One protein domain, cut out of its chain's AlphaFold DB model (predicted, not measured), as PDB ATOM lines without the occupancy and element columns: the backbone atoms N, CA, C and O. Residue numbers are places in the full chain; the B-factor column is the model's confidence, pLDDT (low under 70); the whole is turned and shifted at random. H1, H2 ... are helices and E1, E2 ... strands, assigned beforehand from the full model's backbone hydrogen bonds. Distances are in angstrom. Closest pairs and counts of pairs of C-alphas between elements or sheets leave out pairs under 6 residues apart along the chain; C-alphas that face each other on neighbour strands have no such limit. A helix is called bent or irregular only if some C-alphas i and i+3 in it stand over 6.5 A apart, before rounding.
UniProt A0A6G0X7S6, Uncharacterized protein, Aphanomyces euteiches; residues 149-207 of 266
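Overview. This is residues 149 to 207 of the 266 residues of an uncharacterized protein of Aphanomyces euteiches (UniProt A0A6G0X7S6). A two-stranded hairpin, E1 and E2, has one long, kinked helix, H1, before it, and residues 149 to 168, of which 151 to 168 belong to H1, stick out as a free arm. The printed part has 59 residues, with H1, E1 and E2 in that order, an antiparallel sheet E1 - E2, and a mixed class of helices and strands. It is flat, spanning 43 by 33 by 15 A, and only just extended, close to loose, with a radius of gyration of the C-alphas of 15.9 A.

Arrangement. E1, residues 185 to 192, and E2, residues 198 to 205, form an antiparallel hairpin, their directions at 169 degrees. N 187 and O 203, 2.8 A apart, are within hydrogen-bond range, as are N 205 and O 185 at 2.7 A. H1, residues 151 to 175, is apart from E2. In H1, 19 of 21 O i to N i+4 pairs are within hydrogen-bond range.

Along the chain. E1 is 22.0 A long and E2 23.0 A, ending at C-alpha 205 (-25.356, -46.278, -40.955). H1 measures 34.9 A from C-alpha 151 (-26.782, -14.438, -23.922); it has a kink of 39 degrees near residue 169 and is irregular, C-alphas 167 and 170 being 7.1 A apart.

Size, cuts and confidence. The two farthest C-alphas, of Asp 150 and Glu 183, are 45.4 A apart. The printed part has no cut, the link H1 to E1 is short and E1 to E2 tight, and no printed residue is under 70 in pLDDT.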
ATOM      1  N   ALA A 149     -20.188 -14.415 -22.771       77.50
ATOM      2  CA  ALA A 149     -20.977 -14.245 -21.546       77.50
ATOM      3  C   ALA A 149     -22.348 -13.590 -21.827       77.50
ATOM      4  O   ALA A 149     -23.322 -13.865 -21.131       77.50
ATOM      5  N   ASP A 150     -22.440 -12.788 -22.892       84.31
ATOM      6  CA  ASP A 150     -23.690 -12.166 -23.328       84.31
ATOM      7  C   ASP A 150     -24.631 -13.214 -23.955       84.31
ATOM      8  O   ASP A 150     -24.259 -13.830 -24.962       84.31
ATOM      9  N   PRO A 151     -25.876 -13.378 -23.465       81.56
ATOM     10  CA  PRO A 151     -26.782 -14.438 -23.922       81.56
ATOM     11  C   PRO A 151     -27.163 -14.307 -25.406       81.56
ATOM     12  O   PRO A 151     -27.228 -15.297 -26.133       81.56
ATOM     13  N   ILE A 152     -27.332 -13.077 -25.904       83.19
ATOM     14  CA  ILE A 152     -27.671 -12.814 -27.314       83.19
ATOM     15  C   ILE A 152     -26.513 -13.219 -28.240       83.19
ATOM     16  O   ILE A 152     -26.717 -13.895 -29.250       83.19
ATOM     17  N   LYS A 153     -25.276 -12.847 -27.884       85.12
ATOM     18  CA  LYS A 153     -24.084 -13.206 -28.671       85.12
ATOM     19  C   LYS A 153     -23.784 -14.698 -28.572       85.12
ATOM     20  O   LYS A 153     -23.408 -15.303 -29.572       85.12
ATOM     21  N   ARG A 154     -24.004 -15.303 -27.399       84.94
ATOM     22  CA  ARG A 154     -23.887 -16.750 -27.185       84.94
ATOM     23  C   ARG A 154     -24.822 -17.527 -28.096       84.94
ATOM     24  O   ARG A 154     -24.374 -18.446 -28.769       84.94
ATOM     25  N   ARG A 155     -26.090 -17.127 -28.174       85.44
ATOM     26  CA  ARG A 155     -27.079 -17.745 -29.062       85.44
ATOM     27  C   ARG A 155     -26.661 -17.686 -30.528       85.44
ATOM     28  O   ARG A 155     -26.702 -18.705 -31.213       85.44
ATOM     29  N   SER A 156     -26.211 -16.522 -30.998       85.75
ATOM     30  CA  SER A 156     -25.683 -16.395 -32.361       85.75
ATOM     31  C   SER A 156     -24.471 -17.302 -32.584       85.75
ATOM     32  O   SER A 156     -24.404 -17.974 -33.609       85.75
ATOM     33  N   ALA A 157     -23.541 -17.361 -31.626       85.56
ATOM     34  CA  ALA A 157     -22.361 -18.215 -31.715       85.56
ATOM     35  C   ALA A 157     -22.736 -19.706 -31.761       85.56
ATOM     36  O   ALA A 157     -22.254 -20.427 -32.631       85.56
ATOM     37  N   LEU A 158     -23.646 -20.157 -30.895       85.44
ATOM     38  CA  LEU A 158     -24.141 -21.537 -30.865       85.44
ATOM     39  C   LEU A 158     -24.835 -21.924 -32.171       85.44
ATOM     40  O   LEU A 158     -24.551 -22.984 -32.726       85.44
ATOM     41  N   SER A 159     -25.697 -21.052 -32.699       85.44
ATOM     42  CA  SER A 159     -26.334 -21.290 -33.995       85.44
ATOM     43  C   SER A 159     -25.306 -21.366 -35.124       85.44
ATOM     44  O   SER A 159     -25.443 -22.207 -36.011       85.44
ATOM     45  N   ASN A 160     -24.266 -20.528 -35.098       86.31
ATOM     46  CA  ASN A 160     -23.199 -20.557 -36.097       86.31
ATOM     47  C   ASN A 160     -22.390 -21.856 -36.021       86.31
ATOM     48  O   ASN A 160     -22.117 -22.457 -37.057       86.31
ATOM     49  N   ILE A 161     -22.064 -22.325 -34.813       84.81
ATOM     50  CA  ILE A 161     -21.377 -23.603 -34.588       84.81
ATOM     51  C   ILE A 161     -22.231 -24.763 -35.118       84.81
ATOM     52  O   ILE A 161     -21.739 -25.592 -35.885       84.81
ATOM     53  N   ALA A 162     -23.522 -24.802 -34.780       85.88
ATOM     54  CA  ALA A 162     -24.438 -25.836 -35.260       85.88
ATOM     55  C   ALA A 162     -24.536 -25.849 -36.797       85.88
ATOM     56  O   ALA A 162     -24.415 -26.907 -37.419       85.88
ATOM     57  N   ASN A 163     -24.679 -24.674 -37.416       87.94
ATOM     58  CA  ASN A 163     -24.722 -24.531 -38.872       87.94
ATOM     59  C   ASN A 163     -23.404 -24.953 -39.532       87.94
ATOM     60  O   ASN A 163     -23.418 -25.618 -40.568       87.94
ATOM     61  N   TRP A 164     -22.266 -24.621 -38.922       85.88
ATOM     62  CA  TRP A 164     -20.954 -25.047 -39.396       85.88
ATOM     63  C   TRP A 164     -20.825 -26.574 -39.385       85.88
ATOM     64  O   TRP A 164     -20.504 -27.168 -40.418       85.88
ATOM     65  N   HIS A 165     -21.169 -27.231 -38.276       83.06
ATOM     66  CA  HIS A 165     -21.171 -28.694 -38.200       83.06
ATOM     67  C   HIS A 165     -22.116 -29.328 -39.226       83.06
ATOM     68  O   HIS A 165     -21.748 -30.310 -39.874       83.06
ATOM     69  N   LEU A 166     -23.303 -28.748 -39.420       86.56
ATOM     70  CA  LEU A 166     -24.262 -29.219 -40.413       86.56
ATOM     71  C   LEU A 166     -23.707 -29.098 -41.839       86.56
ATOM     72  O   LEU A 166     -23.825 -30.043 -42.616       86.56
ATOM     73  N   SER A 167     -23.048 -27.982 -42.169       89.00
ATOM     74  CA  SER A 167     -22.429 -27.768 -43.485       89.00
ATOM     75  C   SER A 167     -21.299 -28.763 -43.775       89.00
ATOM     76  O   SER A 167     -21.113 -29.196 -44.911       89.00
ATOM     77  N   ARG A 168     -20.573 -29.193 -42.734       87.12
ATOM     78  CA  ARG A 168     -19.464 -30.145 -42.842       87.12
ATOM     79  C   ARG A 168     -19.920 -31.606 -42.824       87.12
ATOM     80  O   ARG A 168     -19.132 -32.485 -43.180       87.12
ATOM     81  N   ARG A 169     -21.175 -31.887 -42.459       87.62
ATOM     82  CA  ARG A 169     -21.741 -33.242 -42.352       87.62
ATOM     83  C   ARG A 169     -21.419 -34.109 -43.566       87.62
ATOM     84  O   ARG A 169     -20.923 -35.221 -43.409       87.62
ATOM     85  N   ASP A 170     -21.657 -33.592 -44.766       88.44
ATOM     86  CA  ASP A 170     -21.498 -34.375 -45.992       88.44
ATOM     87  C   ASP A 170     -20.023 -34.729 -46.227       88.44
ATOM     88  O   ASP A 170     -19.700 -35.879 -46.522       88.44
ATOM     89  N   THR A 171     -19.103 -33.794 -45.965       89.12
ATOM     90  CA  THR A 171     -17.657 -34.070 -46.020       89.12
ATOM     91  C   THR A 171     -17.229 -35.117 -44.989       89.12
ATOM     92  O   THR A 171     -16.444 -36.008 -45.311       89.12
ATOM     93  N   ALA A 172     -17.791 -35.073 -43.776       86.44
ATOM     94  CA  ALA A 172     -17.520 -36.062 -42.737       86.44
ATOM     95  C   ALA A 172     -18.049 -37.452 -43.133       86.44
ATOM     96  O   ALA A 172     -17.371 -38.458 -42.925       86.44
ATOM     97  N   PHE A 173     -19.222 -37.522 -43.769       88.44
ATOM     98  CA  PHE A 173     -19.788 -38.773 -44.281       88.44
ATOM     99  C   PHE A 173     -18.989 -39.349 -45.453       88.44
ATOM    100  O   PHE A 173     -18.853 -40.570 -45.546       88.44
ATOM    101  N   ILE A 174     -18.425 -38.497 -46.314       89.50
ATOM    102  CA  ILE A 174     -17.515 -38.916 -47.390       89.50
ATOM    103  C   ILE A 174     -16.225 -39.490 -46.793       89.50
ATOM    104  O   ILE A 174     -15.830 -40.597 -47.147       89.50
ATOM    105  N   GLN A 175     -15.609 -38.801 -45.827       87.38
ATOM    106  CA  GLN A 175     -14.402 -39.279 -45.130       87.38
ATOM    107  C   GLN A 175     -14.637 -40.569 -44.328       87.38
ATOM    108  O   GLN A 175     -13.710 -41.350 -44.102       87.38
ATOM    109  N   ALA A 176     -15.869 -40.802 -43.876       84.75
ATOM    110  CA  ALA A 176     -16.300 -42.049 -43.250       84.75
ATOM    111  C   ALA A 176     -16.653 -43.160 -44.242       84.75
ATOM    112  O   ALA A 176     -16.926 -44.278 -43.813       84.75
ATOM    113  N   GLY A 177     -16.647 -42.882 -45.548       86.06
ATOM    114  CA  GLY A 177     -17.038 -43.849 -46.569       86.06
ATOM    115  C   GLY A 177     -18.508 -44.260 -46.477       86.06
ATOM    116  O   GLY A 177     -18.870 -45.319 -46.973       86.06
ATOM    117  N   VAL A 178     -19.358 -43.459 -45.829       88.69
ATOM    118  CA  VAL A 178     -20.788 -43.756 -45.628       88.69
ATOM    119  C   VAL A 178     -21.660 -43.083 -46.685       88.69
ATOM    120  O   VAL A 178     -22.772 -43.543 -46.962       88.69
ATOM    121  N   PHE A 179     -21.157 -42.002 -47.282       87.12
ATOM    122  CA  PHE A 179     -21.884 -41.200 -48.257       87.12
ATOM    123  C   PHE A 179     -22.327 -42.038 -49.464       87.12
ATOM    124  O   PHE A 179     -21.538 -42.792 -50.029       87.12
ATOM    125  N   GLY A 180     -23.602 -41.929 -49.847       83.19
ATOM    126  CA  GLY A 180     -24.148 -42.569 -51.052       83.19
ATOM    127  C   GLY A 180     -24.280 -44.097 -51.021       83.19
ATOM    128  O   GLY A 180     -24.790 -44.665 -51.979       83.19
ATOM    129  N   ARG A 181     -23.875 -44.781 -49.942       84.62
ATOM    130  CA  ARG A 181     -24.158 -46.222 -49.774       84.62
ATOM    131  C   ARG A 181     -25.663 -46.447 -49.547       84.62
ATOM    132  O   ARG A 181     -26.409 -45.473 -49.530       84.62
ATOM    133  N   THR A 182     -26.127 -47.673 -49.365       83.88
ATOM    134  CA  THR A 182     -27.493 -48.018 -48.876       83.88
ATOM    135  C   THR A 182     -27.458 -49.132 -47.834       83.88
ATOM    136  O   THR A 182     -28.386 -49.326 -47.058       83.88
ATOM    137  N   GLU A 183     -26.329 -49.823 -47.755       88.38
ATOM    138  CA  GLU A 183     -26.108 -50.941 -46.856       88.38
ATOM    139  C   GLU A 183     -25.982 -50.503 -45.392       88.38
ATOM    140  O   GLU A 183     -25.575 -49.381 -45.072       88.38
ATOM    141  N   TYR A 184     -26.295 -51.433 -44.491       89.62
ATOM    142  CA  TYR A 184     -25.995 -51.291 -43.074       89.62
ATOM    143  C   TYR A 184     -24.479 -51.277 -42.859       89.62
ATOM    144  O   TYR A 184     -23.779 -52.192 -43.287       89.62
ATOM    145  N   ILE A 185     -23.970 -50.256 -42.171       88.75
ATOM    146  CA  ILE A 185     -22.542 -50.135 -41.853       88.75
ATOM    147  C   ILE A 185     -22.422 -49.893 -40.361       88.75
ATOM    148  O   ILE A 185     -23.057 -48.988 -39.828       88.75
ATOM    149  N   GLN A 186     -21.586 -50.668 -39.685       89.94
ATOM    150  CA  GLN A 186     -21.183 -50.398 -38.314       89.94
ATOM    151  C   GLN A 186     -19.692 -50.696 -38.196       89.94
ATOM    152  O   GLN A 186     -19.277 -51.836 -38.377       89.94
ATOM    153  N   SER A 187     -18.895 -49.674 -37.901       87.56
ATOM    154  CA  SER A 187     -17.480 -49.812 -37.559       87.56
ATOM    155  C   SER A 187     -17.175 -48.993 -36.312       87.56
ATOM    156  O   SER A 187     -17.751 -47.922 -36.107       87.56
ATOM    157  N   ALA A 188     -16.284 -49.508 -35.476       90.00
ATOM    158  CA  ALA A 188     -15.755 -48.825 -34.310       90.00
ATOM    159  C   ALA A 188     -14.245 -49.054 -34.284       90.00
ATOM    160  O   ALA A 188     -13.785 -50.189 -34.173       90.00
ATOM    161  N   GLU A 189     -13.484 -47.977 -34.408       87.06
ATOM    162  CA  GLU A 189     -12.033 -48.011 -34.532       87.06
ATOM    163  C   GLU A 189     -11.406 -47.071 -33.510       87.06
ATOM    164  O   GLU A 189     -11.873 -45.951 -33.282       87.06
ATOM    165  N   VAL A 190     -10.322 -47.532 -32.896       84.12
ATOM    166  CA  VAL A 190      -9.473 -46.706 -32.043       84.12
ATOM    167  C   VAL A 190      -8.343 -46.176 -32.915       84.12
ATOM    168  O   VAL A 190      -7.569 -46.957 -33.463       84.12
ATOM    169  N   ILE A 191      -8.261 -44.856 -33.068       82.94
ATOM    170  CA  ILE A 191      -7.256 -44.199 -33.907       82.94
ATOM    171  C   ILE A 191      -6.320 -43.412 -32.997       82.94
ATOM    172  O   ILE A 191      -6.764 -42.608 -32.179       82.94
ATOM    173  N   THR A 192      -5.016 -43.625 -33.151       82.44
ATOM    174  CA  THR A 192      -3.984 -42.785 -32.545       82.44
ATOM    175  C   THR A 192      -3.668 -41.626 -33.485       82.44
ATOM    176  O   THR A 192      -3.194 -41.812 -34.606       82.44
ATOM    177  N   LEU A 193      -3.970 -40.409 -33.046       78.56
ATOM    178  CA  LEU A 193      -3.619 -39.185 -33.755       78.56
ATOM    179  C   LEU A 193      -2.100 -38.929 -33.678       78.56
ATOM    180  O   LEU A 193      -1.433 -39.420 -32.763       78.56
ATOM    181  N   PRO A 194      -1.534 -38.109 -34.590       76.38
ATOM    182  CA  PRO A 194      -0.104 -37.769 -34.592       76.38
ATOM    183  C   PRO A 194       0.409 -37.124 -33.295       76.38
ATOM    184  O   PRO A 194       1.604 -37.129 -33.032       76.38
ATOM    185  N   ASN A 195      -0.490 -36.566 -32.487       80.19
ATOM    186  CA  ASN A 195      -0.216 -35.960 -31.185       80.19
ATOM    187  C   ASN A 195      -0.313 -36.965 -30.013       80.19
ATOM    188  O   ASN A 195      -0.510 -36.547 -28.874       80.19
ATOM    189  N   GLU A 196      -0.238 -38.272 -30.291       74.94
ATOM    190  CA  GLU A 196      -0.433 -39.375 -29.334       74.94
ATOM    191  C   GLU A 196      -1.811 -39.398 -28.645       74.94
ATOM    192  O   GLU A 196      -2.019 -40.140 -27.682       74.94
ATOM    193  N   GLN A 197      -2.783 -38.615 -29.123       75.50
ATOM    194  CA  GLN A 197      -4.145 -38.690 -28.607       75.50
ATOM    195  C   GLN A 197      -4.857 -39.908 -29.186       75.50
ATOM    196  O   GLN A 197      -4.800 -40.180 -30.384       75.50
ATOM    197  N   ILE A 198      -5.562 -40.628 -28.323       77.12
ATOM    198  CA  ILE A 198      -6.375 -41.772 -28.715       77.12
ATOM    199  C   ILE A 198      -7.803 -41.270 -28.912       77.12
ATOM    200  O   ILE A 198      -8.416 -40.775 -27.967       77.12
ATOM    201  N   ILE A 199      -8.330 -41.402 -30.126       81.31
ATOM    202  CA  ILE A 199      -9.727 -41.096 -30.438       81.31
ATOM    203  C   ILE A 199     -10.496 -42.375 -30.744       81.31
ATOM    204  O   ILE A 199      -9.980 -43.312 -31.354       81.31
ATOM    205  N   PHE A 200     -11.760 -42.392 -30.338       85.19
ATOM    206  CA  PHE A 200     -12.694 -43.451 -30.681       85.19
ATOM    207  C   PHE A 200     -13.569 -42.989 -31.845       85.19
ATOM    208  O   PHE A 200     -14.373 -42.066 -31.709       85.19
ATOM    209  N   ARG A 201     -13.405 -43.622 -33.005       85.50
ATOM    210  CA  ARG A 201     -14.205 -43.359 -34.198       85.50
ATOM    211  C   ARG A 201     -15.271 -44.436 -34.327       85.50
ATOM    212  O   ARG A 201     -14.960 -45.575 -34.650       85.50
ATOM    213  N   SER A 202     -16.530 -44.058 -34.139       88.19
ATOM    214  CA  SER A 202     -17.675 -44.926 -34.414       88.19
ATOM    215  C   SER A 202     -18.428 -44.423 -35.637       88.19
ATOM    216  O   SER A 202     -18.769 -43.243 -35.733       88.19
ATOM    217  N   VAL A 203     -18.670 -45.317 -36.587       89.31
ATOM    218  CA  VAL A 203     -19.400 -45.051 -37.820       89.31
ATOM    219  C   VAL A 203     -20.558 -46.029 -37.883       89.31
ATOM    220  O   VAL A 203     -20.347 -47.232 -38.004       89.31
ATOM    221  N   LYS A 204     -21.787 -45.515 -37.818       88.88
ATOM    222  CA  LYS A 204     -22.996 -46.321 -37.965       88.88
ATOM    223  C   LYS A 204     -23.908 -45.722 -39.025       88.88
ATOM    224  O   LYS A 204     -24.255 -44.547 -38.964       88.88
ATOM    225  N   ARG A 205     -24.329 -46.559 -39.963       89.00
ATOM    226  CA  ARG A 205     -25.356 -46.278 -40.955       89.00
ATOM    227  C   ARG A 205     -26.451 -47.323 -40.839       89.00
ATOM    228  O   ARG A 205     -26.186 -48.518 -40.910       89.00
ATOM    229  N   MET A 206     -27.680 -46.851 -40.706       88.81
ATOM    230  CA  MET A 206     -28.878 -47.671 -40.698       88.81
ATOM    231  C   MET A 206     -29.969 -46.920 -41.453       88.81
ATOM    232  O   MET A 206     -30.126 -45.715 -41.260       88.81
ATOM    233  N   GLU A 207     -30.716 -47.627 -42.295       85.69
ATOM    234  CA  GLU A 207     -31.950 -47.108 -42.875       85.69
ATOM    235  C   GLU A 207     -33.108 -47.527 -41.978       85.69
ATOM    236  O   GLU A 207     -33.292 -48.707 -41.679       85.69
TER     237      GLU A 207